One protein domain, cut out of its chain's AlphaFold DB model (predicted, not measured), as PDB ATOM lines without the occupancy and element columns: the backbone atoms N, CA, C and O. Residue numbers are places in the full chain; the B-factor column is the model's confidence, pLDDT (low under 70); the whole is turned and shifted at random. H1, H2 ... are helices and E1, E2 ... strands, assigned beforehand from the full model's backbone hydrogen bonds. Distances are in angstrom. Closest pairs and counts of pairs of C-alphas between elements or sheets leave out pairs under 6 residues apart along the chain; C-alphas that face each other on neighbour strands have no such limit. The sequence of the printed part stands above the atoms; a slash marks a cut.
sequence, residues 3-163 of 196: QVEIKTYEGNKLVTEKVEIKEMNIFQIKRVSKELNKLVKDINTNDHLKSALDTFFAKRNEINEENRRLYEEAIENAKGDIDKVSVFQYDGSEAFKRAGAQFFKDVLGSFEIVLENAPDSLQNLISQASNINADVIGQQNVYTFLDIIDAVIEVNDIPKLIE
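AT A GLANCE: This is residues 3 to 163 of the 196 residues of an uncharacterized protein of Staphylococcus aureus C0673 (UniProt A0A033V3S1). A head of five helices, H1 and H5 to H8, and a two-stranded hairpin, E1 and E2, is joined at a corner between H1 and H2 to a long arm of two helices, H2 and H4, side by side and running opposite ways. In the head, H7 lies in the middle, with the hairpin E1 and E2 packed on one side of it and H5 on another; H1 lies beside H5, H6 packs on H5, and H8 follows past the end of H7. The arm makes the length, and at its far end H2 gives way to a long loop, residues 78 to 93, that leads back through the short H3 into H4. The printed part has 161 residues, with two named strands followed by eight named helices in the order E1 E2 H1 H2 H3 H4 H5 H6 H7 H8; the sheet's order is E1 - E2, antiparallel, and the class is mostly helix. The whole is only just compact, close to loose, with a radius of gyration of the C-alphas of 17.9 A and spans of 50 by 39 by 36 A.

IN THESE COORDINATES: E1, residues 3 to 10, begins at C-alpha 3 at (33.210, 17.273, 40.840) and is 21.4 A long. E2, residues 13 to 21, is 24.5 A long. H1 is residues 26 to 45, 28.8 A. H2, residues 47 to 77, is the longest helix at 44.8 A and ends at C-alpha 77 at (18.901, 46.259, 36.717). H3 is residues 94 to 97, 5.1 A, and H4 is residues 99 to 116, 25.7 A. H5, residues 120 to 130, measures 15.5 A; H6, residues 134 to 138, 6.1 A. H7, residues 142 to 156, measures 21.2 A, and H8, residues 158 to 163, 8.6 A, ends at C-alpha 163 at (11.226, 10.329, 30.233).

HOW THE PARTS SIT: E1 and E2 form a hairpin, antiparallel at 151 degrees, with N 6 and O 17 2.8 A apart and N 15 and O 8 2.8 A apart, both within hydrogen-bond range. The closest C-alphas of E1 and H7 are those of Val 4 and Ile 148, 6.3 A apart; those of E2 and H7 are Ile 21 and Val 152, 6.4 A apart. H5 is the hub, touching three helices. H7, with residues 148 to 152 alone, touches H5 at a steep tilt of 54 degrees, the same way, closest at the C-alphas of Ser 130 and Val 152, 5.8 A. H5 touches H1 at a shallow tilt of 26 degrees, opposite ways, closest at the C-alphas of Leu 39 and Ser 121, 5.5 A. H5 also touches H6, with the C-alphas of Ser 127 and Ala 134 closest at 5.1 A. H1 and H2 only just touch, and only at the corner, with 3 pairs of C-alphas within 8 A, the closest those of Ile 43 and Lys 50, 5.4 A. H2, with residues 49 to 63 alone, touches H4 at a shallow tilt of 24 degrees, opposite ways, closest at the C-alphas of Phe 56 and Ser 110, 5.1 A. H4 and H7 are close but not clearly touching and about perpendicular at 80 degrees; the C-alphas of Leu 108 and Val 142 are closest, 7.9 A apart. H3 and H4 meet only through their link. H7 and H8 are close but not clearly touching, the C-alphas of Ile 153 and Pro 159 being closest at 7.9 A. Among the pairs that are apart are H2 and H7, and H4 and H5. In H1, H2, H4, H5, H6, H7 and H8 every O i to N i+4 pair is within hydrogen-bond range; H3 is too short for such a pair.

THE WHOLE: The two C-alphas farthest apart are those of Gly 11 and Lys 79, 52.9 A. The printed part has no cut. The link from H2 to H3, 16 residues, is long; the other links are tight. The mean pLDDT of the printed part is 70.4, and 67 residues are under 70, among them residues 56 to 115; H3 has a mean of 40.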
ATOM      1  N   GLN A   3      32.301  17.611  39.747       82.06
ATOM      2  CA  GLN A   3      33.210  17.273  40.840       82.06
ATOM      3  C   GLN A   3      32.618  17.752  42.155       82.06
ATOM      4  O   GLN A   3      32.136  18.879  42.240       82.06
ATOM      5  N   VAL A   4      32.696  16.901  43.168       83.00
ATOM      6  CA  VAL A   4      32.245  17.199  44.527       83.00
ATOM      7  C   VAL A   4      33.410  17.029  45.492       83.00
ATOM      8  O   VAL A   4      34.227  16.118  45.347       83.00
ATOM      9  N   GLU A   5      33.515  17.930  46.463       82.94
ATOM     10  CA  GLU A   5      34.538  17.856  47.506       82.94
ATOM     11  C   GLU A   5      34.000  17.058  48.688       82.94
ATOM     12  O   GLU A   5      33.095  17.504  49.392       82.94
ATOM     13  N   ILE A   6      34.568  15.878  48.913       85.75
ATOM     14  CA  ILE A   6      34.199  14.998  50.015       85.75
ATOM     15  C   ILE A   6      35.192  15.181  51.154       85.75
ATOM     16  O   ILE A   6      36.397  15.306  50.930       85.75
ATOM     17  N   LYS A   7      34.693  15.178  52.388       81.75
ATOM     18  CA  LYS A   7      35.509  15.296  53.594       81.75
ATOM     19  C   LYS A   7      35.459  14.005  54.401       81.75
ATOM     20  O   LYS A   7      34.380  13.547  54.768       81.75
ATOM     21  N   THR A   8      36.618  13.437  54.701       83.12
ATOM     22  CA  THR A   8      36.781  12.226  55.518       83.12
ATOM     23  C   THR A   8      37.769  12.483  56.652       83.12
ATOM     24  O   THR A   8      38.530  13.453  56.625       83.12
ATOM     25  N   TYR A   9      37.751  11.635  57.681       76.56
ATOM     26  CA  TYR A   9      38.708  11.702  58.784       76.56
ATOM     27  C   TYR A   9      39.635  10.486  58.768       76.56
ATOM     28  O   TYR A   9      39.187   9.351  58.913       76.56
ATOM     29  N   GLU A  10      40.939  10.729  58.651       80.50
ATOM     30  CA  GLU A  10      41.981   9.719  58.857       80.50
ATOM     31  C   GLU A  10      42.602   9.932  60.244       80.50
ATOM     32  O   GLU A  10      43.501  10.757  60.449       80.50
ATOM     33  N   GLY A  11      42.059   9.236  61.248       78.75
ATOM     34  CA  GLY A  11      42.356   9.519  62.654       78.75
ATOM     35  C   GLY A  11      41.826  10.901  63.055       78.75
ATOM     36  O   GLY A  11      40.639  11.168  62.920       78.75
ATOM     37  N   ASN A  12      42.706  11.799  63.515       78.31
ATOM     38  CA  ASN A  12      42.343  13.179  63.885       78.31
ATOM     39  C   ASN A  12      42.561  14.200  62.751       78.31
ATOM     40  O   ASN A  12      42.530  15.406  62.997       78.31
ATOM     41  N   LYS A  13      42.846  13.751  61.522       78.25
ATOM     42  CA  LYS A  13      43.099  14.640  60.383       78.25
ATOM     43  C   LYS A  13      41.907  14.655  59.441       78.25
ATOM     44  O   LYS A  13      41.480  13.605  58.975       78.25
ATOM     45  N   LEU A  14      41.430  15.859  59.140       79.94
ATOM     46  CA  LEU A  14      40.472  16.091  58.069       79.94
ATOM     47  C   LEU A  14      41.192  15.961  56.723       79.94
ATOM     48  O   LEU A  14      42.151  16.687  56.457       79.94
ATOM     49  N   VAL A  15      40.713  15.053  55.885       85.44
ATOM     50  CA  VAL A  15      41.154  14.854  54.506       85.44
ATOM     51  C   VAL A  15      40.032  15.331  53.591       85.44
ATOM     52  O   VAL A  15      38.858  15.074  53.844       85.44
ATOM     53  N   THR A  16      40.377  16.097  52.557       84.56
ATOM     54  CA  THR A  16      39.427  16.545  51.531       84.56
ATOM     55  C   THR A  16      39.841  15.954  50.194       84.56
ATOM     56  O   THR A  16      40.969  16.163  49.751       84.56
ATOM     57  N   GLU A  17      38.932  15.219  49.566       87.31
ATOM     58  CA  GLU A  17      39.136  14.569  48.275       87.31
ATOM     59  C   GLU A  17      38.139  15.119  47.256       87.31
ATOM     60  O   GLU A  17      36.955  15.280  47.546       87.31
ATOM     61  N   LYS A  18      38.616  15.403  46.040       86.00
ATOM     62  CA  LYS A  18      37.744  15.747  44.915       86.00
ATOM     63  C   LYS A  18      37.327  14.471  44.214       86.00
ATOM     64  O   LYS A  18      38.162  13.811  43.599       86.00
ATOM     65  N   VAL A  19      36.041  14.159  44.271       87.50
ATOM     66  CA  VAL A  19      35.487  12.988  43.600       87.50
ATOM     67  C   VAL A  19      34.693  13.414  42.383       87.50
ATOM     68  O   VAL A  19      33.892  14.346  42.413       87.50
ATOM     69  N   GLU A  20      34.944  12.716  41.284       87.94
ATOM     70  CA  GLU A  20      34.249  12.920  40.024       87.94
ATOM     71  C   GLU A  20      32.979  12.064  39.978       87.94
ATOM     72  O   GLU A  20      33.042  10.833  40.040       87.94
ATOM     73  N   ILE A  21      31.833  12.722  39.808       88.69
ATOM     74  CA  ILE A  21      30.563  12.060  39.535       88.69
ATOM     75  C   ILE A  21      30.501  11.717  38.048       88.69
ATOM     76  O   ILE A  21      30.652  12.579  37.174       88.69
ATOM     77  N   LYS A  22      30.279  10.431  37.771       87.62
ATOM     78  CA  LYS A  22      30.274   9.852  36.424       87.62
ATOM     79  C   LYS A  22      28.875   9.418  36.016       87.62
ATOM     80  O   LYS A  22      28.014   9.168  36.858       87.62
ATOM     81  N   GLU A  23      28.680   9.295  34.706       88.19
ATOM     82  CA  GLU A  23      27.480   8.674  34.154       88.19
ATOM     83  C   GLU A  23      27.348   7.231  34.659       88.19
ATOM     84  O   GLU A  23      28.306   6.450  34.672       88.19
ATOM     85  N   MET A  24      26.137   6.871  35.067       89.12
ATOM     86  CA  MET A  24      25.798   5.547  35.548       89.12
ATOM     87  C   MET A  24      25.823   4.545  34.401       89.12
ATOM     88  O   MET A  24      25.152   4.702  33.379       89.12
ATOM     89  N   ASN A  25      26.506   3.425  34.616       86.62
ATOM     90  CA  ASN A  25      26.380   2.285  33.719       86.62
ATOM     91  C   ASN A  25      25.035   1.554  33.912       86.62
ATOM     92  O   ASN A  25      24.328   1.722  34.909       86.62
ATOM     93  N   ILE A  26      24.698   0.660  32.978       82.88
ATOM     94  CA  ILE A  26      23.423  -0.075  32.992       82.88
ATOM     95  C   ILE A  26      23.201  -0.908  34.269       82.88
ATOM     96  O   ILE A  26      22.065  -1.080  34.716       82.88
ATOM     97  N   PHE A  27      24.270  -1.408  34.900       86.69
ATOM     98  CA  PHE A  27      24.162  -2.144  36.159       86.69
ATOM     99  C   PHE A  27      23.864  -1.214  37.335       86.69
ATOM    100  O   PHE A  27      23.062  -1.584  38.193       86.69
ATOM    101  N   GLN A  28      24.456  -0.019  37.365       84.19
ATOM    102  CA  GLN A  28      24.125   1.016  38.346       84.19
ATOM    103  C   GLN A  28      22.675   1.457  38.183       84.19
ATOM    104  O   GLN A  28      21.929   1.372  39.153       84.19
ATOM    105  N   ILE A  29      22.228   1.761  36.958       81.56
ATOM    106  CA  ILE A  29      20.824   2.106  36.670       81.56
ATOM    107  C   ILE A  29      19.878   1.014  37.189       81.56
ATOM    108  O   ILE A  29      18.871   1.314  37.828       81.56
ATOM    109  N   LYS A  30      20.206  -0.269  36.978       80.25
ATOM    110  CA  LYS A  30      19.410  -1.394  37.494       80.25
ATOM    111  C   LYS A  30      19.350  -1.424  39.025       80.25
ATOM    112  O   LYS A  30      18.289  -1.725  39.569       80.25
ATOM    113  N   ARG A  31      20.468  -1.189  39.719       82.00
ATOM    114  CA  ARG A  31      20.521  -1.187  41.193       82.00
ATOM    115  C   ARG A  31      19.769   0.020  41.763       82.00
ATOM    116  O   ARG A  31      18.854  -0.180  42.553       82.00
ATOM    117  N   VAL A  32      20.025   1.208  41.219       79.75
ATOM    118  CA  VAL A  32      19.317   2.460  41.525       79.75
ATOM    119  C   VAL A  32      17.812   2.298  41.328       79.75
ATOM    120  O   VAL A  32      17.037   2.654  42.204       79.75
ATOM    121  N   SER A  33      17.371   1.664  40.237       71.38
ATOM    122  CA  SER A  33      15.942   1.398  39.999       71.38
ATOM    123  C   SER A  33      15.315   0.496  41.071       71.38
ATOM    124  O   SER A  33      14.142   0.649  41.407       71.38
ATOM    125  N   LYS A  34      16.068  -0.474  41.608       78.62
ATOM    126  CA  LYS A  34      15.585  -1.337  42.697       78.62
ATOM    127  C   LYS A  34      15.488  -0.569  44.008       78.62
ATOM    128  O   LYS A  34      14.463  -0.685  44.672       78.62
ATOM    129  N   GLU A  35      16.511   0.213  44.345       78.56
ATOM    130  CA  GLU A  35      16.486   1.032  45.558       78.56
ATOM    131  C   GLU A  35      15.428   2.127  45.487       78.56
ATOM    132  O   GLU A  35      14.721   2.341  46.463       78.56
ATOM    133  N   LEU A  36      15.201   2.729  44.318       71.50
ATOM    134  CA  LEU A  36      14.114   3.684  44.118       71.50
ATOM    135  C   LEU A  36      12.750   3.047  44.410       71.50
ATOM    136  O   LEU A  36      11.920   3.638  45.091       71.50
ATOM    137  N   ASN A  37      12.516   1.817  43.944       71.19
ATOM    138  CA  ASN A  37      11.278   1.095  44.248       71.19
ATOM    139  C   ASN A  37      11.130   0.781  45.743       71.19
ATOM    140  O   ASN A  37      10.005   0.731  46.238       71.19
ATOM    141  N   LYS A  38      12.238   0.531  46.449       77.81
ATOM    142  CA  LYS A  38      12.236   0.333  47.901       77.81
ATOM    143  C   LYS A  38      11.916   1.647  48.614       77.81
ATOM    144  O   LYS A  38      10.953   1.686  49.362       77.81
ATOM    145  N   LEU A  39      12.610   2.726  48.263       75.00
ATOM    146  CA  LEU A  39      12.385   4.069  48.793       75.00
ATOM    147  C   LEU A  39      10.936   4.536  48.588       75.00
ATOM    148  O   LEU A  39      10.309   5.018  49.520       75.00
ATOM    149  N   VAL A  40      10.360   4.330  47.399       73.62
ATOM    150  CA  VAL A  40       8.948   4.658  47.131       73.62
ATOM    151  C   VAL A  40       8.003   3.864  48.034       73.62
ATOM    152  O   VAL A  40       7.000   4.407  48.489       73.62
ATOM    153  N   LYS A  41       8.295   2.587  48.304       77.81
ATOM    154  CA  LYS A  41       7.504   1.797  49.257       77.81
ATOM    155  C   LYS A  41       7.654   2.344  50.669       77.81
ATOM    156  O   LYS A  41       6.629   2.602  51.284       77.81
ATOM    157  N   ASP A  42       8.885   2.574  51.120       74.88
ATOM    158  CA  ASP A  42       9.194   3.097  52.455       74.88
ATOM    159  C   ASP A  42       8.452   4.427  52.701       74.88
ATOM    160  O   ASP A  42       7.754   4.567  53.705       74.88
ATOM    161  N   ILE A  43       8.493   5.349  51.728       75.31
ATOM    162  CA  ILE A  43       7.770   6.633  51.748       75.31
ATOM    163  C   ILE A  43       6.254   6.424  51.781       75.31
ATOM    164  O   ILE A  43       5.564   7.038  52.587       75.31
ATOM    165  N   ASN A  44       5.710   5.556  50.925       75.25
ATOM    166  CA  ASN A  44       4.265   5.311  50.883       75.25
ATOM    167  C   ASN A  44       3.729   4.616  52.142       75.25
ATOM    168  O   ASN A  44       2.530   4.671  52.393       75.25
ATOM    169  N   THR A  45       4.590   3.939  52.902       83.31
ATOM    170  CA  THR A  45       4.232   3.291  54.170       83.31
ATOM    171  C   THR A  45       4.489   4.161  55.399       83.31
ATOM    172  O   THR A  45       4.124   3.757  56.500       83.31
ATOM    173  N   ASN A  46       5.111   5.331  55.234       79.62
ATOM    174  CA  ASN A  46       5.451   6.241  56.321       79.62
ATOM    175  C   ASN A  46       4.918   7.651  56.020       79.62
ATOM    176  O   ASN A  46       5.578   8.463  55.368       79.62
ATOM    177  N   ASP A  47       3.722   7.947  56.536       80.19
ATOM    178  CA  ASP A  47       3.054   9.241  56.348       80.19
ATOM    179  C   ASP A  47       3.877  10.422  56.894       80.19
ATOM    180  O   ASP A  47       3.860  11.509  56.311       80.19
ATOM    181  N   HIS A  48       4.649  10.212  57.968       78.69
ATOM    182  CA  HIS A  48       5.538  11.234  58.524       78.69
ATOM    183  C   HIS A  48       6.695  11.554  57.576       78.69
ATOM    184  O   HIS A  48       6.941  12.725  57.288       78.69
ATOM    185  N   LEU A  49       7.356  10.530  57.028       74.44
ATOM    186  CA  LEU A  49       8.420  10.704  56.038       74.44
ATOM    187  C   LEU A  49       7.894  11.380  54.769       74.44
ATOM    188  O   LEU A  49       8.529  12.290  54.242       74.44
ATOM    189  N   LYS A  50       6.720  10.966  54.288       77.25
ATOM    190  CA  LYS A  50       6.082  11.577  53.121       77.25
ATOM    191  C   LYS A  50       5.815  13.067  53.340       77.25
ATOM    192  O   LYS A  50       6.209  13.884  52.514       77.25
ATOM    193  N   SER A  51       5.224  13.426  54.480       76.62
ATOM    194  CA  SER A  51       4.956  14.825  54.830       76.62
ATOM    195  C   SER A  51       6.240  15.650  54.992       76.62
ATOM    196  O   SER A  51       6.290  16.803  54.551       76.62
ATOM    197  N   ALA A  52       7.291  15.063  55.572       72.69
ATOM    198  CA  ALA A  52       8.599  15.697  55.699       72.69
ATOM    199  C   ALA A  52       9.231  15.981  54.328       72.69
ATOM    200  O   ALA A  52       9.716  17.086  54.092       72.69
ATOM    201  N   LEU A  53       9.165  15.013  53.407       69.56
ATOM    202  CA  LEU A  53       9.657  15.166  52.038       69.56
ATOM    203  C   LEU A  53       8.876  16.234  51.270       69.56
ATOM    204  O   LEU A  53       9.493  17.101  50.657       69.56
ATOM    205  N   ASP A  54       7.544  16.217  51.343       75.50
ATOM    206  CA  ASP A  54       6.698  17.221  50.687       75.50
ATOM    207  C   ASP A  54       7.027  18.633  51.200       75.50
ATOM    208  O   ASP A  54       7.201  19.562  50.412       75.50
ATOM    209  N   THR A  55       7.205  18.781  52.517       72.50
ATOM    210  CA  THR A  55       7.587  20.055  53.147       72.50
ATOM    211  C   THR A  55       8.981  20.506  52.712       72.50
ATOM    212  O   THR A  55       9.175  21.677  52.382       72.50
ATOM    213  N   PHE A  56       9.957  19.594  52.692       69.44
ATOM    214  CA  PHE A  56      11.321  19.885  52.257       69.44
ATOM    215  C   PHE A  56      11.359  20.338  50.791       69.44
ATOM    216  O   PHE A  56      11.961  21.367  50.480       69.44
ATOM    217  N   PHE A  57      10.685  19.618  49.888       68.06
ATOM    218  CA  PHE A  57      10.669  19.966  48.467       68.06
ATOM    219  C   PHE A  57       9.881  21.244  48.179       68.06
ATOM    220  O   PHE A  57      10.328  22.033  47.348       68.06
ATOM    221  N   ALA A  58       8.758  21.481  48.862       69.75
ATOM    222  CA  ALA A  58       8.001  22.725  48.732       69.75
ATOM    223  C   ALA A  58       8.864  23.931  49.118       69.75
ATOM    224  O   ALA A  58       9.061  24.824  48.296       69.75
ATOM    225  N   LYS A  59       9.489  23.891  50.304       66.38
ATOM    226  CA  LYS A  59      10.408  24.942  50.758       66.38
ATOM    227  C   LYS A  59      11.569  25.128  49.783       66.38
ATOM    228  O   LYS A  59      11.850  26.246  49.367       66.38
ATOM    229  N   ARG A  60      12.226  24.037  49.365       63.09
ATOM    230  CA  ARG A  60      13.343  24.094  48.406       63.09
ATOM    231  C   ARG A  60      12.933  24.764  47.090       63.09
ATOM    232  O   ARG A  60      13.692  25.576  46.569       63.09
ATOM    233  N   ASN A  61      11.760  24.431  46.557       61.47
ATOM    234  CA  ASN A  61      11.267  25.007  45.309       61.47
ATOM    235  C   ASN A  61      10.916  26.487  45.464       61.47
ATOM    236  O   ASN A  61      11.378  27.277  44.649       61.47
ATOM    237  N   GLU A  62      10.184  26.864  46.517       63.50
ATOM    238  CA  GLU A  62       9.871  28.268  46.828       63.50
ATOM    239  C   GLU A  62      11.144  29.118  46.860       63.50
ATOM    240  O   GLU A  62      11.208  30.185  46.251       63.50
ATOM    241  N   ILE A  63      12.203  28.596  47.482       61.56
ATOM    242  CA  ILE A  63      13.473  29.310  47.574       61.56
ATOM    243  C   ILE A  63      14.202  29.355  46.225       61.56
ATOM    244  O   ILE A  63      14.753  30.391  45.853       61.56
ATOM    245  N   ASN A  64      14.220  28.262  45.464       57.12
ATOM    246  CA  ASN A  64      14.822  28.266  44.129       57.12
ATOM    247  C   ASN A  64      14.139  29.281  43.200       57.12
ATOM    248  O   ASN A  64      14.812  29.930  42.400       57.12
ATOM    249  N   GLU A  65      12.820  29.436  43.307       63.03
ATOM    250  CA  GLU A  65      12.057  30.422  42.543       63.03
ATOM    251  C   GLU A  65      12.304  31.854  43.015       63.03
ATOM    252  O   GLU A  65      12.503  32.734  42.177       63.03
ATOM    253  N   GLU A  66      12.344  32.095  44.328       61.09
ATOM    254  CA  GLU A  66      12.668  33.411  44.888       61.09
ATOM    255  C   GLU A  66      14.081  33.844  44.500       61.09
ATOM    256  O   GLU A  66      14.273  34.961  44.013       61.09
ATOM    257  N   ASN A  67      15.053  32.936  44.615       56.12
ATOM    258  CA  ASN A  67      16.404  33.166  44.134       56.12
ATOM    259  C   ASN A  67      16.362  33.515  42.647       56.12
ATOM    260  O   ASN A  67      16.785  34.609  42.291       56.12
ATOM    261  N   ARG A  68      15.784  32.660  41.787       56.56
ATOM    262  CA  ARG A  68      15.669  32.911  40.338       56.56
ATOM    263  C   ARG A  68      15.062  34.285  40.025       56.56
ATOM    264  O   ARG A  68      15.564  34.973  39.143       56.56
ATOM    265  N   ARG A  69      14.051  34.724  40.778       62.25
ATOM    266  CA  ARG A  69      13.460  36.058  40.617       62.25
ATOM    267  C   ARG A  69      14.452  37.174  40.947       62.25
ATOM    268  O   ARG A  69      14.558  38.129  40.187       62.25
ATOM    269  N   LEU A  70      15.197  37.046  42.046       59.28
ATOM    270  CA  LEU A  70      16.267  37.985  42.400       59.28
ATOM    271  C   LEU A  70      17.392  37.991  41.348       59.28
ATOM    272  O   LEU A  70      17.974  39.045  41.097       59.28
ATOM    273  N   TYR A  71      17.673  36.849  40.701       55.31
ATOM    274  CA  TYR A  71      18.589  36.768  39.552       55.31
ATOM    275  C   TYR A  71      18.092  37.583  38.367       55.31
ATOM    276  O   TYR A  71      18.824  38.420  37.844       55.31
ATOM    277  N   GLU A  72      16.853  37.352  37.956       59.47
ATOM    278  CA  GLU A  72      16.244  38.046  36.823       59.47
ATOM    279  C   GLU A  72      16.165  39.561  37.081       59.47
ATOM    280  O   GLU A  72      16.566  40.347  36.223       59.47
ATOM    281  N   GLU A  73      15.783  39.970  38.295       62.03
ATOM    282  CA  GLU A  73      15.744  41.374  38.724       62.03
ATOM    283  C   GLU A  73      17.142  42.021  38.733       62.03
ATOM    284  O   GLU A  73      17.318  43.155  38.284       62.03
ATOM    285  N   ALA A  74      18.169  41.317  39.213       61.19
ATOM    286  CA  ALA A  74      19.540  41.824  39.208       61.19
ATOM    287  C   ALA A  74      20.104  41.969  37.783       61.19
ATOM    288  O   ALA A  74      20.809  42.940  37.499       61.19
ATOM    289  N   ILE A  75      19.773  41.041  36.877       56.91
ATOM    290  CA  ILE A  75      20.173  41.094  35.461       56.91
ATOM    291  C   ILE A  75      19.488  42.266  34.754       56.91
ATOM    292  O   ILE A  75      20.149  43.020  34.036       56.91
ATOM    293  N   GLU A  76      18.188  42.458  34.985       65.44
ATOM    294  CA  GLU A  76      17.417  43.563  34.411       65.44
ATOM    295  C   GLU A  76      17.966  44.927  34.867       65.44
ATOM    296  O   GLU A  76      18.139  45.849  34.063       65.44
ATOM    297  N   ASN A  77      18.352  45.033  36.141       62.97
ATOM    298  CA  ASN A  77      18.901  46.259  36.717       62.97
ATOM    299  C   ASN A  77      20.354  46.567  36.301       62.97
ATOM    300  O   ASN A  77      20.792  47.714  36.416       62.97
ATOM    301  N   ALA A  78      21.106  45.595  35.777       60.53
ATOM    302  CA  ALA A  78      22.529  45.755  35.457       60.53
ATOM    303  C   ALA A  78      22.845  46.309  34.056       60.53
ATOM    304  O   ALA A  78      24.014  46.381  33.673       60.53
ATOM    305  N   LYS A  79      21.834  46.737  33.285       55.03
ATOM    306  CA  LYS A  79      21.986  47.463  32.001       55.03
ATOM    307  C   LYS A  79      23.024  46.865  31.028       55.03
ATOM    308  O   LYS A  79      23.727  47.604  30.343       55.03
ATOM    309  N   GLY A  80      23.101  45.536  30.939       55.62
ATOM    310  CA  GLY A  80      23.915  44.829  29.942       55.62
ATOM    311  C   GLY A  80      25.341  44.453  30.359       55.62
ATOM    312  O   GLY A  80      26.030  43.822  29.564       55.62
ATOM    313  N   ASP A  81      25.778  44.762  31.583       53.94
ATOM    314  CA  ASP A  81      27.075  44.308  32.117       53.94
ATOM    315  C   ASP A  81      26.874  43.010  32.927       53.94
ATOM    316  O   ASP A  81      26.990  42.979  34.153       53.94
ATOM    317  N   ILE A  82      26.472  41.941  32.220       51.91
ATOM    318  CA  ILE A  82      26.040  40.643  32.784       51.91
ATOM    319  C   ILE A  82      27.147  40.013  33.650       51.91
ATOM    320  O   ILE A  82      26.854  39.379  34.660       51.91
ATOM    321  N   ASP A  83      28.416  40.278  33.327       51.28
ATOM    322  CA  ASP A  83      29.586  39.806  34.083       51.28
ATOM    323  C   ASP A  83      29.721  40.442  35.482       51.28
ATOM    324  O   ASP A  83      30.446  39.918  36.328       51.28
ATOM    325  N   LYS A  84      29.027  41.557  35.762       43.62
ATOM    326  CA  LYS A  84      28.978  42.205  37.092       43.62
ATOM    327  C   LYS A  84      27.685  41.941  37.847       43.62
ATOM    328  O   LYS A  84      27.516  42.434  38.963       43.62
ATOM    329  N   VAL A  85      26.778  41.172  37.253       45.47
ATOM    330  CA  VAL A  85      25.563  40.717  37.912       45.47
ATOM    331  C   VAL A  85      25.957  39.622  38.895       45.47
ATOM    332  O   VAL A  85      25.881  38.430  38.614       45.47
ATOM    333  N   SER A  86      26.427  40.041  40.069       46.31
ATOM    334  CA  SER A  86      26.641  39.160  41.209       46.31
ATOM    335  C   SER A  86      25.286  38.783  41.784       46.31
ATOM    336  O   SER A  86      24.870  39.295  42.825       46.31
ATOM    337  N   VAL A  87      24.567  37.911  41.092       41.94
ATOM    338  CA  VAL A  87      23.515  37.172  41.762       41.94
ATOM    339  C   VAL A  87      24.107  35.882  42.293       41.94
ATOM    340  O   VAL A  87      24.704  35.118  41.543       41.94
ATOM    341  N   PHE A  88      23.959  35.718  43.606       41.06
ATOM    342  CA  PHE A  88      24.112  34.508  44.414       41.06
ATOM    343  C   PHE A  88      24.987  33.373  43.854       41.06
ATOM    344  O   PHE A  88      24.629  32.204  43.974       41.06
ATOM    345  N   GLN A  89      26.185  33.671  43.349       36.59
ATOM    346  CA  GLN A  89      27.238  32.668  43.393       36.59
ATOM    347  C   GLN A  89      27.461  32.363  44.872       36.59
ATOM    348  O   GLN A  89      27.625  33.274  45.685       36.59
ATOM    349  N   TYR A  90      27.364  31.086  45.230       42.34
ATOM    350  CA  TYR A  90      27.667  30.593  46.565       42.34
ATOM    351  C   TYR A  90      29.117  30.977  46.909       42.34
ATOM    352  O   TYR A  90      30.051  30.274  46.542       42.34
ATOM    353  N   ASP A  91      29.309  32.132  47.552       39.91
ATOM    354  CA  ASP A  91      30.624  32.621  48.005       39.91
ATOM    355  C   ASP A  91      30.734  32.699  49.540       39.91
ATOM    356  O   ASP A  91      31.812  32.918  50.085       39.91
ATOM    357  N   GLY A  92      29.633  32.471  50.265       43.16
ATOM    358  CA  GLY A  92      29.635  32.461  51.730       43.16
ATOM    359  C   GLY A  92      29.758  33.834  52.414       43.16
ATOM    360  O   GLY A  92      30.046  33.876  53.612       43.16
ATOM    361  N   SER A  93      29.531  34.958  51.727       39.88
ATOM    362  CA  SER A  93      29.614  36.303  52.324       39.88
ATOM    363  C   SER A  93      28.334  36.808  53.027       39.88
ATOM    364  O   SER A  93      27.226  36.284  52.896       39.88
ATOM    365  N   GLU A  94      28.524  37.859  53.837       36.16
ATOM    366  CA  GLU A  94      27.626  38.472  54.840       36.16
ATOM    367  C   GLU A  94      26.165  38.747  54.417       36.16
ATOM    368  O   GLU A  94      25.288  38.784  55.281       36.16
ATOM    369  N   ALA A  95      25.852  38.885  53.124       38.81
ATOM    370  CA  ALA A  95      24.471  39.048  52.644       38.81
ATOM    371  C   ALA A  95      23.619  37.776  52.857       38.81
ATOM    372  O   ALA A  95      22.419  37.853  53.133       38.81
ATOM    373  N   PHE A  96      24.262  36.603  52.859       43.19
ATOM    374  CA  PHE A  96      23.651  35.322  53.215       43.19
ATOM    375  C   PHE A  96      23.355  35.210  54.722       43.19
ATOM    376  O   PHE A  96      22.513  34.425  55.138       43.19
ATOM    377  N   LYS A  97      23.976  36.013  55.594       42.44
ATOM    378  CA  LYS A  97      23.828  35.825  57.050       42.44
ATOM    379  C   LYS A  97      22.482  36.276  57.626       42.44
ATOM    380  O   LYS A  97      22.196  35.939  58.769       42.44
ATOM    381  N   ARG A  98      21.648  37.017  56.882       41.97
ATOM    382  CA  ARG A  98      20.337  37.496  57.379       41.97
ATOM    383  C   ARG A  98      19.135  36.859  56.679       41.97
ATOM    384  O   ARG A  98      18.244  36.391  57.375       41.97
ATOM    385  N   ALA A  99      19.133  36.773  55.346       43.28
ATOM    386  CA  ALA A  99      18.114  36.026  54.591       43.28
ATOM    387  C   ALA A  99      18.472  34.532  54.483       43.28
ATOM    388  O   ALA A  99      17.647  33.659  54.747       43.28
ATOM    389  N   GLY A 100      19.748  34.236  54.219       45.16
ATOM    390  CA  GLY A 100      20.284  32.875  54.172       45.16
ATOM    391  C   GLY A 100      20.285  32.157  55.530       45.16
ATOM    392  O   GLY A 100      20.256  30.937  55.554       45.16
ATOM    393  N   ALA A 101      20.242  32.865  56.666       51.34
ATOM    394  CA  ALA A 101      20.129  32.233  57.986       51.34
ATOM    395  C   ALA A 101      18.724  31.672  58.265       51.34
ATOM    396  O   ALA A 101      18.604  30.590  58.839       51.34
ATOM    397  N   GLN A 102      17.669  32.379  57.844       52.41
ATOM    398  CA  GLN A 102      16.296  31.881  57.953       52.41
ATOM    399  C   GLN A 102      16.055  30.756  56.937       52.41
ATOM    400  O   GLN A 102      15.583  29.690  57.317       52.41
ATOM    401  N   PHE A 103      16.525  30.937  55.697       55.16
ATOM    402  CA  PHE A 103      16.633  29.882  54.683       55.16
ATOM    403  C   PHE A 103      17.323  28.617  55.217       55.16
ATOM    404  O   PHE A 103      16.781  27.518  55.126       55.16
ATOM    405  N   PHE A 104      18.505  28.778  55.816       50.66
ATOM    406  CA  PHE A 104      19.293  27.685  56.375       50.66
ATOM    407  C   PHE A 104      18.523  26.974  57.477       50.66
ATOM    408  O   PHE A 104      18.445  25.754  57.472       50.66
ATOM    409  N   LYS A 105      17.890  27.726  58.378       58.09
ATOM    410  CA  LYS A 105      17.073  27.161  59.450       58.09
ATOM    411  C   LYS A 105      15.861  26.392  58.916       58.09
ATOM    412  O   LYS A 105      15.536  25.335  59.449       58.09
ATOM    413  N   ASP A 106      15.212  26.888  57.867       61.47
ATOM    414  CA  ASP A 106      13.989  26.294  57.320       61.47
ATOM    415  C   ASP A 106      14.252  25.049  56.461       61.47
ATOM    416  O   ASP A 106      13.508  24.063  56.562       61.47
ATOM    417  N   VAL A 107      15.317  25.067  55.656       57.72
ATOM    418  CA  VAL A 107      15.772  23.911  54.872       57.72
ATOM    419  C   VAL A 107      16.417  22.874  55.779       57.72
ATOM    420  O   VAL A 107      16.053  21.710  55.682       57.72
ATOM    421  N   LEU A 108      17.295  23.260  56.711       60.81
ATOM    422  CA  LEU A 108      17.860  22.302  57.663       60.81
ATOM    423  C   LEU A 108      16.799  21.699  58.568       60.81
ATOM    424  O   LEU A 108      16.818  20.495  58.754       60.81
ATOM    425  N   GLY A 109      15.863  22.493  59.089       64.81
ATOM    426  CA  GLY A 109      14.813  21.965  59.955       64.81
ATOM    427  C   GLY A 109      13.918  20.958  59.231       64.81
ATOM    428  O   GLY A 109      13.552  19.939  59.801       64.81
ATOM    429  N   SER A 110      13.594  21.193  57.955       66.12
ATOM    430  CA  SER A 110      12.834  20.217  57.154       66.12
ATOM    431  C   SER A 110      13.682  19.015  56.725       66.12
ATOM    432  O   SER A 110      13.184  17.893  56.704       66.12
ATOM    433  N   PHE A 111      14.965  19.223  56.440       65.19
ATOM    434  CA  PHE A 111      15.900  18.166  56.073       65.19
ATOM    435  C   PHE A 111      16.272  17.261  57.253       65.19
ATOM    436  O   PHE A 111      16.405  16.059  57.074       65.19
ATOM    437  N   GLU A 112      16.380  17.804  58.463       64.12
ATOM    438  CA  GLU A 112      16.607  17.059  59.704       64.12
ATOM    439  C   GLU A 112      15.448  16.097  59.975       64.12
ATOM    440  O   GLU A 112      15.686  14.924  60.237       64.12
ATOM    441  N   ILE A 113      14.200  16.541  59.773       66.81
ATOM    442  CA  ILE A 113      13.014  15.671  59.869       66.81
ATOM    443  C   ILE A 113      13.048  14.579  58.786       66.81
ATOM    444  O   ILE A 113      12.703  13.425  59.054       66.81
ATOM    445  N   VAL A 114      13.474  14.920  57.561       68.31
ATOM    446  CA  VAL A 114      13.659  13.929  56.489       68.31
ATOM    447  C   VAL A 114      14.730  12.916  56.878       68.31
ATOM    448  O   VAL A 114      14.479  11.735  56.698       68.31
ATOM    449  N   LEU A 115      15.874  13.339  57.424       68.25
ATOM    450  CA  LEU A 115      16.976  12.466  57.836       68.25
ATOM    451  C   LEU A 115      16.624  11.580  59.031       68.25
ATOM    452  O   LEU A 115      16.972  10.404  59.025       68.25
ATOM    453  N   GLU A 116      15.912  12.111  60.023       70.12
ATOM    454  CA  GLU A 116      15.433  11.354  61.186       70.12
ATOM    455  C   GLU A 116      14.541  10.179  60.763       70.12
ATOM    456  O   GLU A 116      14.552   9.114  61.375       70.12
ATOM    457  N   ASN A 117      13.804  10.364  59.668       67.62
ATOM    458  CA  ASN A 117      12.903   9.367  59.110       67.62
ATOM    459  C   ASN A 117      13.448   8.730  57.822       67.62
ATOM    460  O   ASN A 117      12.742   7.935  57.193       67.62
ATOM    461  N   ALA A 118      14.669   9.082  57.403       70.56
ATOM    462  CA  ALA A 118      15.205   8.684  56.111       70.56
ATOM    463  C   ALA A 118      15.536   7.195  56.153       70.56
ATOM    464  O   ALA A 118      16.330   6.759  56.988       70.56
ATOM    465  N   PRO A 119      14.985   6.395  55.234       70.94
ATOM    466  CA  PRO A 119      15.322   4.989  55.177       70.94
ATOM    467  C   PRO A 119      16.744   4.815  54.632       70.94
ATOM    468  O   PRO A 119      17.191   5.575  53.767       70.94
ATOM    469  N   ASP A 120      17.420   3.736  55.033       78.19
ATOM    470  CA  ASP A 120      18.738   3.352  54.497       78.19
ATOM    471  C   ASP A 120      18.743   3.246  52.959       78.19
ATOM    472  O   ASP A 120      19.784   3.359  52.307       78.19
ATOM    473  N   SER A 121      17.573   3.016  52.352       74.56
ATOM    474  CA  SER A 121      17.388   2.989  50.899       74.56
ATOM    475  C   SER A 121      17.769   4.317  50.233       74.56
ATOM    476  O   SER A 121      18.292   4.288  49.121       74.56
ATOM    477  N   LEU A 122      17.618   5.463  50.910       76.00
ATOM    478  CA  LEU A 122      18.034   6.768  50.390       76.00
ATOM    479  C   LEU A 122      19.563   6.880  50.291       76.00
ATOM    480  O   LEU A 122      20.084   7.233  49.235       76.00
ATOM    481  N   GLN A 123      20.294   6.534  51.352       76.06
ATOM    482  CA  GLN A 123      21.762   6.583  51.341       76.06
ATOM    483  C   GLN A 123      22.342   5.587  50.329       76.06
ATOM    484  O   GLN A 123      23.247   5.921  49.562       76.06
ATOM    485  N   ASN A 124      21.764   4.387  50.257       81.50
ATOM    486  CA  ASN A 124      22.146   3.374  49.277       81.50
ATOM    487  C   ASN A 124      21.868   3.818  47.838       81.50
ATOM    488  O   ASN A 124      22.680   3.556  46.949       81.50
ATOM    489  N   LEU A 125      20.751   4.509  47.596       83.38
ATOM    490  CA  LEU A 125      20.418   5.069  46.289       83.38
ATOM    491  C   LEU A 125      21.489   6.068  45.837       83.38
ATOM    492  O   LEU A 125      22.029   5.930  44.738       83.38
ATOM    493  N   ILE A 126      21.831   7.032  46.698       85.00
ATOM    494  CA  ILE A 126      22.844   8.050  46.387       85.00
ATOM    495  C   ILE A 126      24.223   7.413  46.235       85.00
ATOM    496  O   ILE A 126      24.938   7.746  45.294       85.00
ATOM    497  N   SER A 127      24.578   6.439  47.073       89.50
ATOM    498  CA  SER A 127      25.832   5.690  46.954       89.50
ATOM    499  C   SER A 127      25.958   4.979  45.607       89.50
ATOM    500  O   SER A 127      26.967   5.106  44.915       89.50
ATOM    501  N   GLN A 128      24.911   4.277  45.175       86.88
ATOM    502  CA  GLN A 128      24.927   3.548  43.906       86.88
ATOM    503  C   GLN A 128      24.979   4.478  42.691       86.88
ATOM    504  O   GLN A 128      25.613   4.133  41.687       86.88
ATOM    505  N   ALA A 129      24.314   5.632  42.782       86.62
ATOM    506  CA  ALA A 129      24.236   6.606  41.702       86.62
ATOM    507  C   ALA A 129      25.505   7.467  41.584       86.62
ATOM    508  O   ALA A 129      25.960   7.730  40.475       86.62
ATOM    509  N   SER A 130      26.107   7.855  42.712       89.19
ATOM    510  CA  SER A 130      27.351   8.642  42.768       89.19
ATOM    511  C   SER A 130      28.620   7.792  42.684       89.19
ATOM    512  O   SER A 130      29.689   8.315  42.383       89.19
ATOM    513  N   ASN A 131      28.515   6.488  42.960       89.62
ATOM    514  CA  ASN A 131      29.643   5.586  43.191       89.62
ATOM    515  C   ASN A 131      30.532   5.997  44.388       89.62
ATOM    516  O   ASN A 131      31.686   5.577  44.476       89.62
ATOM    517  N   ILE A 132      29.993   6.793  45.316       89.75
ATOM    518  CA  ILE A 132      30.615   7.128  46.602       89.75
ATOM    519  C   ILE A 132      30.109   6.130  47.649       89.75
ATOM    520  O   ILE A 132      28.948   5.729  47.629       89.75
ATOM    521  N   ASN A 133      30.970   5.698  48.569       88.50
ATOM    522  CA  ASN A 133      30.581   4.790  49.647       88.50
ATOM    523  C   ASN A 133      29.483   5.418  50.546       88.50
ATOM    524  O   ASN A 133      29.545   6.604  50.864       88.50
ATOM    525  N   ALA A 134      28.482   4.626  50.949       85.69
ATOM    526  CA  ALA A 134      27.353   5.094  51.760       85.69
ATOM    527  C   ALA A 134      27.780   5.662  53.128       85.69
ATOM    528  O   ALA A 134      27.286   6.716  53.521       85.69
ATOM    529  N   ASP A 135      28.749   5.035  53.801       84.31
ATOM    530  CA  ASP A 135      29.296   5.513  55.076       84.31
ATOM    531  C   ASP A 135      29.999   6.863  54.903       84.31
ATOM    532  O   ASP A 135      29.909   7.740  55.760       84.31
ATOM    533  N   VAL A 136      30.667   7.058  53.763       85.88
ATOM    534  CA  VAL A 136      31.309   8.333  53.419       85.88
ATOM    535  C   VAL A 136      30.256   9.410  53.165       85.88
ATOM    536  O   VAL A 136      30.396  10.519  53.676       85.88
ATOM    537  N   ILE A 137      29.181   9.092  52.437       83.25
ATOM    538  CA  ILE A 137      28.052  10.008  52.205       83.25
ATOM    539  C   ILE A 137      27.400  10.418  53.532       83.25
ATOM    540  O   ILE A 137      27.152  11.602  53.744       83.25
ATOM    541  N   GLY A 138      27.165   9.464  54.438       77.06
ATOM    542  CA  GLY A 138      26.527   9.712  55.736       77.06
ATOM    543  C   GLY A 138      27.348  10.584  56.693       77.06
ATOM    544  O   GLY A 138      26.798  11.146  57.634       77.06
ATOM    545  N   GLN A 139      28.652  10.732  56.448       82.94
ATOM    546  CA  GLN A 139      29.540  11.608  57.219       82.94
ATOM    547  C   GLN A 139      29.620  13.034  56.658       82.94
ATOM    548  O   GLN A 139      30.237  13.905  57.276       82.94
ATOM    549  N   GLN A 140      29.029  13.287  55.486       80.56
ATOM    550  CA  GLN A 140      29.073  14.608  54.875       80.56
ATOM    551  C   GLN A 140      28.130  15.577  55.585       80.56
ATOM    552  O   GLN A 140      27.064  15.212  56.077       80.56
ATOM    553  N   ASN A 141      28.515  16.853  55.604       73.12
ATOM    554  CA  ASN A 141      27.580  17.901  55.993       73.12
ATOM    555  C   ASN A 141      26.457  18.015  54.944       73.12
ATOM    556  O   ASN A 141      26.598  17.564  53.805       73.12
ATOM    557  N   VAL A 142      25.358  18.667  55.325       69.25
ATOM    558  CA  VAL A 142      24.158  18.774  54.484       69.25
ATOM    559  C   VAL A 142      24.439  19.410  53.118       69.25
ATOM    560  O   VAL A 142      23.879  18.951  52.130       69.25
ATOM    561  N   TYR A 143      25.326  20.406  53.025       69.19
ATOM    562  CA  TYR A 143      25.665  21.034  51.742       69.19
ATOM    563  C   TYR A 143      26.335  20.044  50.805       69.19
ATOM    564  O   TYR A 143      25.830  19.788  49.723       69.19
ATOM    565  N   THR A 144      27.402  19.400  51.270       75.69
ATOM    566  CA  THR A 144      28.120  18.407  50.474       75.69
ATOM    567  C   THR A 144      27.214  17.234  50.090       75.69
ATOM    568  O   THR A 144      27.307  16.722  48.978       75.69
ATOM    569  N   PHE A 145      26.299  16.819  50.970       75.44
ATOM    570  CA  PHE A 145      25.306  15.798  50.644       75.44
ATOM    571  C   PHE A 145      24.361  16.237  49.511       75.44
ATOM    572  O   PHE A 145      24.125  15.468  48.578       75.44
ATOM    573  N   LEU A 146      23.839  17.466  49.565       74.50
ATOM    574  CA  LEU A 146      22.984  18.020  48.512       74.50
ATOM    575  C   LEU A 146      23.755  18.235  47.203       74.50
ATOM    576  O   LEU A 146      23.233  17.892  46.146       74.50
ATOM    577  N   ASP A 147      25.009  18.683  47.272       77.38
ATOM    578  CA  ASP A 147      25.889  18.835  46.109       77.38
ATOM    579  C   ASP A 147      26.114  17.488  45.406       77.38
ATOM    580  O   ASP A 147      26.086  17.409  44.179       77.38
ATOM    581  N   ILE A 148      26.281  16.398  46.169       81.62
ATOM    582  CA  ILE A 148      26.376  15.037  45.619       81.62
ATOM    583  C   ILE A 148      25.081  14.657  44.889       81.62
ATOM    584  O   ILE A 148      25.145  14.101  43.791       81.62
ATOM    585  N   ILE A 149      23.912  14.945  45.472       79.12
ATOM    586  CA  ILE A 149      22.614  14.659  44.841       79.12
ATOM    587  C   ILE A 149      22.465  15.434  43.534       79.12
ATOM    588  O   ILE A 149      22.125  14.842  42.507       79.12
ATOM    589  N   ASP A 150      22.728  16.736  43.561       75.12
ATOM    590  CA  ASP A 150      22.555  17.606  42.402       75.12
ATOM    591  C   ASP A 150      23.532  17.218  41.285       75.12
ATOM    592  O   ASP A 150      23.115  17.032  40.141       75.12
ATOM    593  N   ALA A 151      24.794  16.939  41.628       82.06
ATOM    594  CA  ALA A 151      25.789  16.435  40.687       82.06
ATOM    595  C   ALA A 151      25.377  15.090  40.062       82.06
ATOM    596  O   ALA A 151      25.561  14.879  38.861       82.06
ATOM    597  N   VAL A 152      24.791  14.173  40.842       82.31
ATOM    598  CA  VAL A 152      24.244  12.911  40.319       82.31
ATOM    599  C   VAL A 152      23.106  13.172  39.337       82.31
ATOM    600  O   VAL A 152      23.080  12.546  38.276       82.31
ATOM    601  N   ILE A 153      22.179  14.072  39.669       77.62
ATOM    602  CA  ILE A 153      21.031  14.407  38.818       77.62
ATOM    603  C   ILE A 153      21.496  15.017  37.496       77.62
ATOM    604  O   ILE A 153      21.029  14.591  36.437       77.62
ATOM    605  N   GLU A 154      22.419  15.974  37.568       77.38
ATOM    606  CA  GLU A 154      22.944  16.709  36.423       77.38
ATOM    607  C   GLU A 154      23.742  15.795  35.488       77.38
ATOM    608  O   GLU A 154      23.427  15.696  34.303       77.38
ATOM    609  N   VAL A 155      24.733  15.068  36.019       83.12
ATOM    610  CA  VAL A 155      25.613  14.213  35.207       83.12
ATOM    611  C   VAL A 155      24.835  13.102  34.509       83.12
ATOM    612  O   VAL A 155      25.180  12.720  33.394       83.12
ATOM    613  N   ASN A 156      23.793  12.575  35.150       79.88
ATOM    614  CA  ASN A 156      23.030  11.455  34.610       79.88
ATOM    615  C   ASN A 156      21.797  11.871  33.810       79.88
ATOM    616  O   ASN A 156      21.113  10.988  33.296       79.88
ATOM    617  N   ASP A 157      21.489  13.169  33.727       80.50
ATOM    618  CA  ASP A 157      20.260  13.685  33.115       80.50
ATOM    619  C   ASP A 157      19.037  12.844  33.545       80.50
ATOM    620  O   ASP A 157      18.284  12.281  32.737       80.50
ATOM    621  N   ILE A 158      18.894  12.670  34.868       73.38
ATOM    622  CA  ILE A 158      17.861  11.815  35.476       73.38
ATOM    623  C   ILE A 158      16.454  12.134  34.932       73.38
ATOM    624  O   ILE A 158      15.726  11.182  34.621       73.38
ATOM    625  N   PRO A 159      16.047  13.409  34.738       68.81
ATOM    626  CA  PRO A 159      14.756  13.732  34.132       68.81
ATOM    627  C   PRO A 159      14.566  13.096  32.748       68.81
ATOM    628  O   PRO A 159      13.543  12.450  32.493       68.81
ATOM    629  N   LYS A 160      15.566  13.199  31.867       72.50
ATOM    630  CA  LYS A 160      15.516  12.620  30.520       72.50
ATOM    631  C   LYS A 160      15.590  11.099  30.534       72.50
ATOM    632  O   LYS A 160      14.947  10.452  29.705       72.50
ATOM    633  N   LEU A 161      16.332  10.502  31.468       68.69
ATOM    634  CA  LEU A 161      16.320   9.050  31.670       68.69
ATOM    635  C   LEU A 161      14.922   8.558  32.058       68.69
ATOM    636  O   LEU A 161      14.421   7.612  31.446       68.69
ATOM    637  N   ILE A 162      14.258   9.220  33.007       65.94
ATOM    638  CA  ILE A 162      12.879   8.898  33.405       65.94
ATOM    639  C   ILE A 162      11.927   9.041  32.212       65.94
ATOM    640  O   ILE A 162      11.095   8.161  31.978       65.94
ATOM    641  N   GLU A 163      12.049  10.113  31.427       71.88
ATOM    642  CA  GLU A 163      11.226  10.329  30.233       71.88
ATOM    643  C   GLU A 163      11.405   9.204  29.199       71.88
ATOM    644  O   GLU A 163      10.424   8.656  28.688       71.88
TER     645      GLU A 163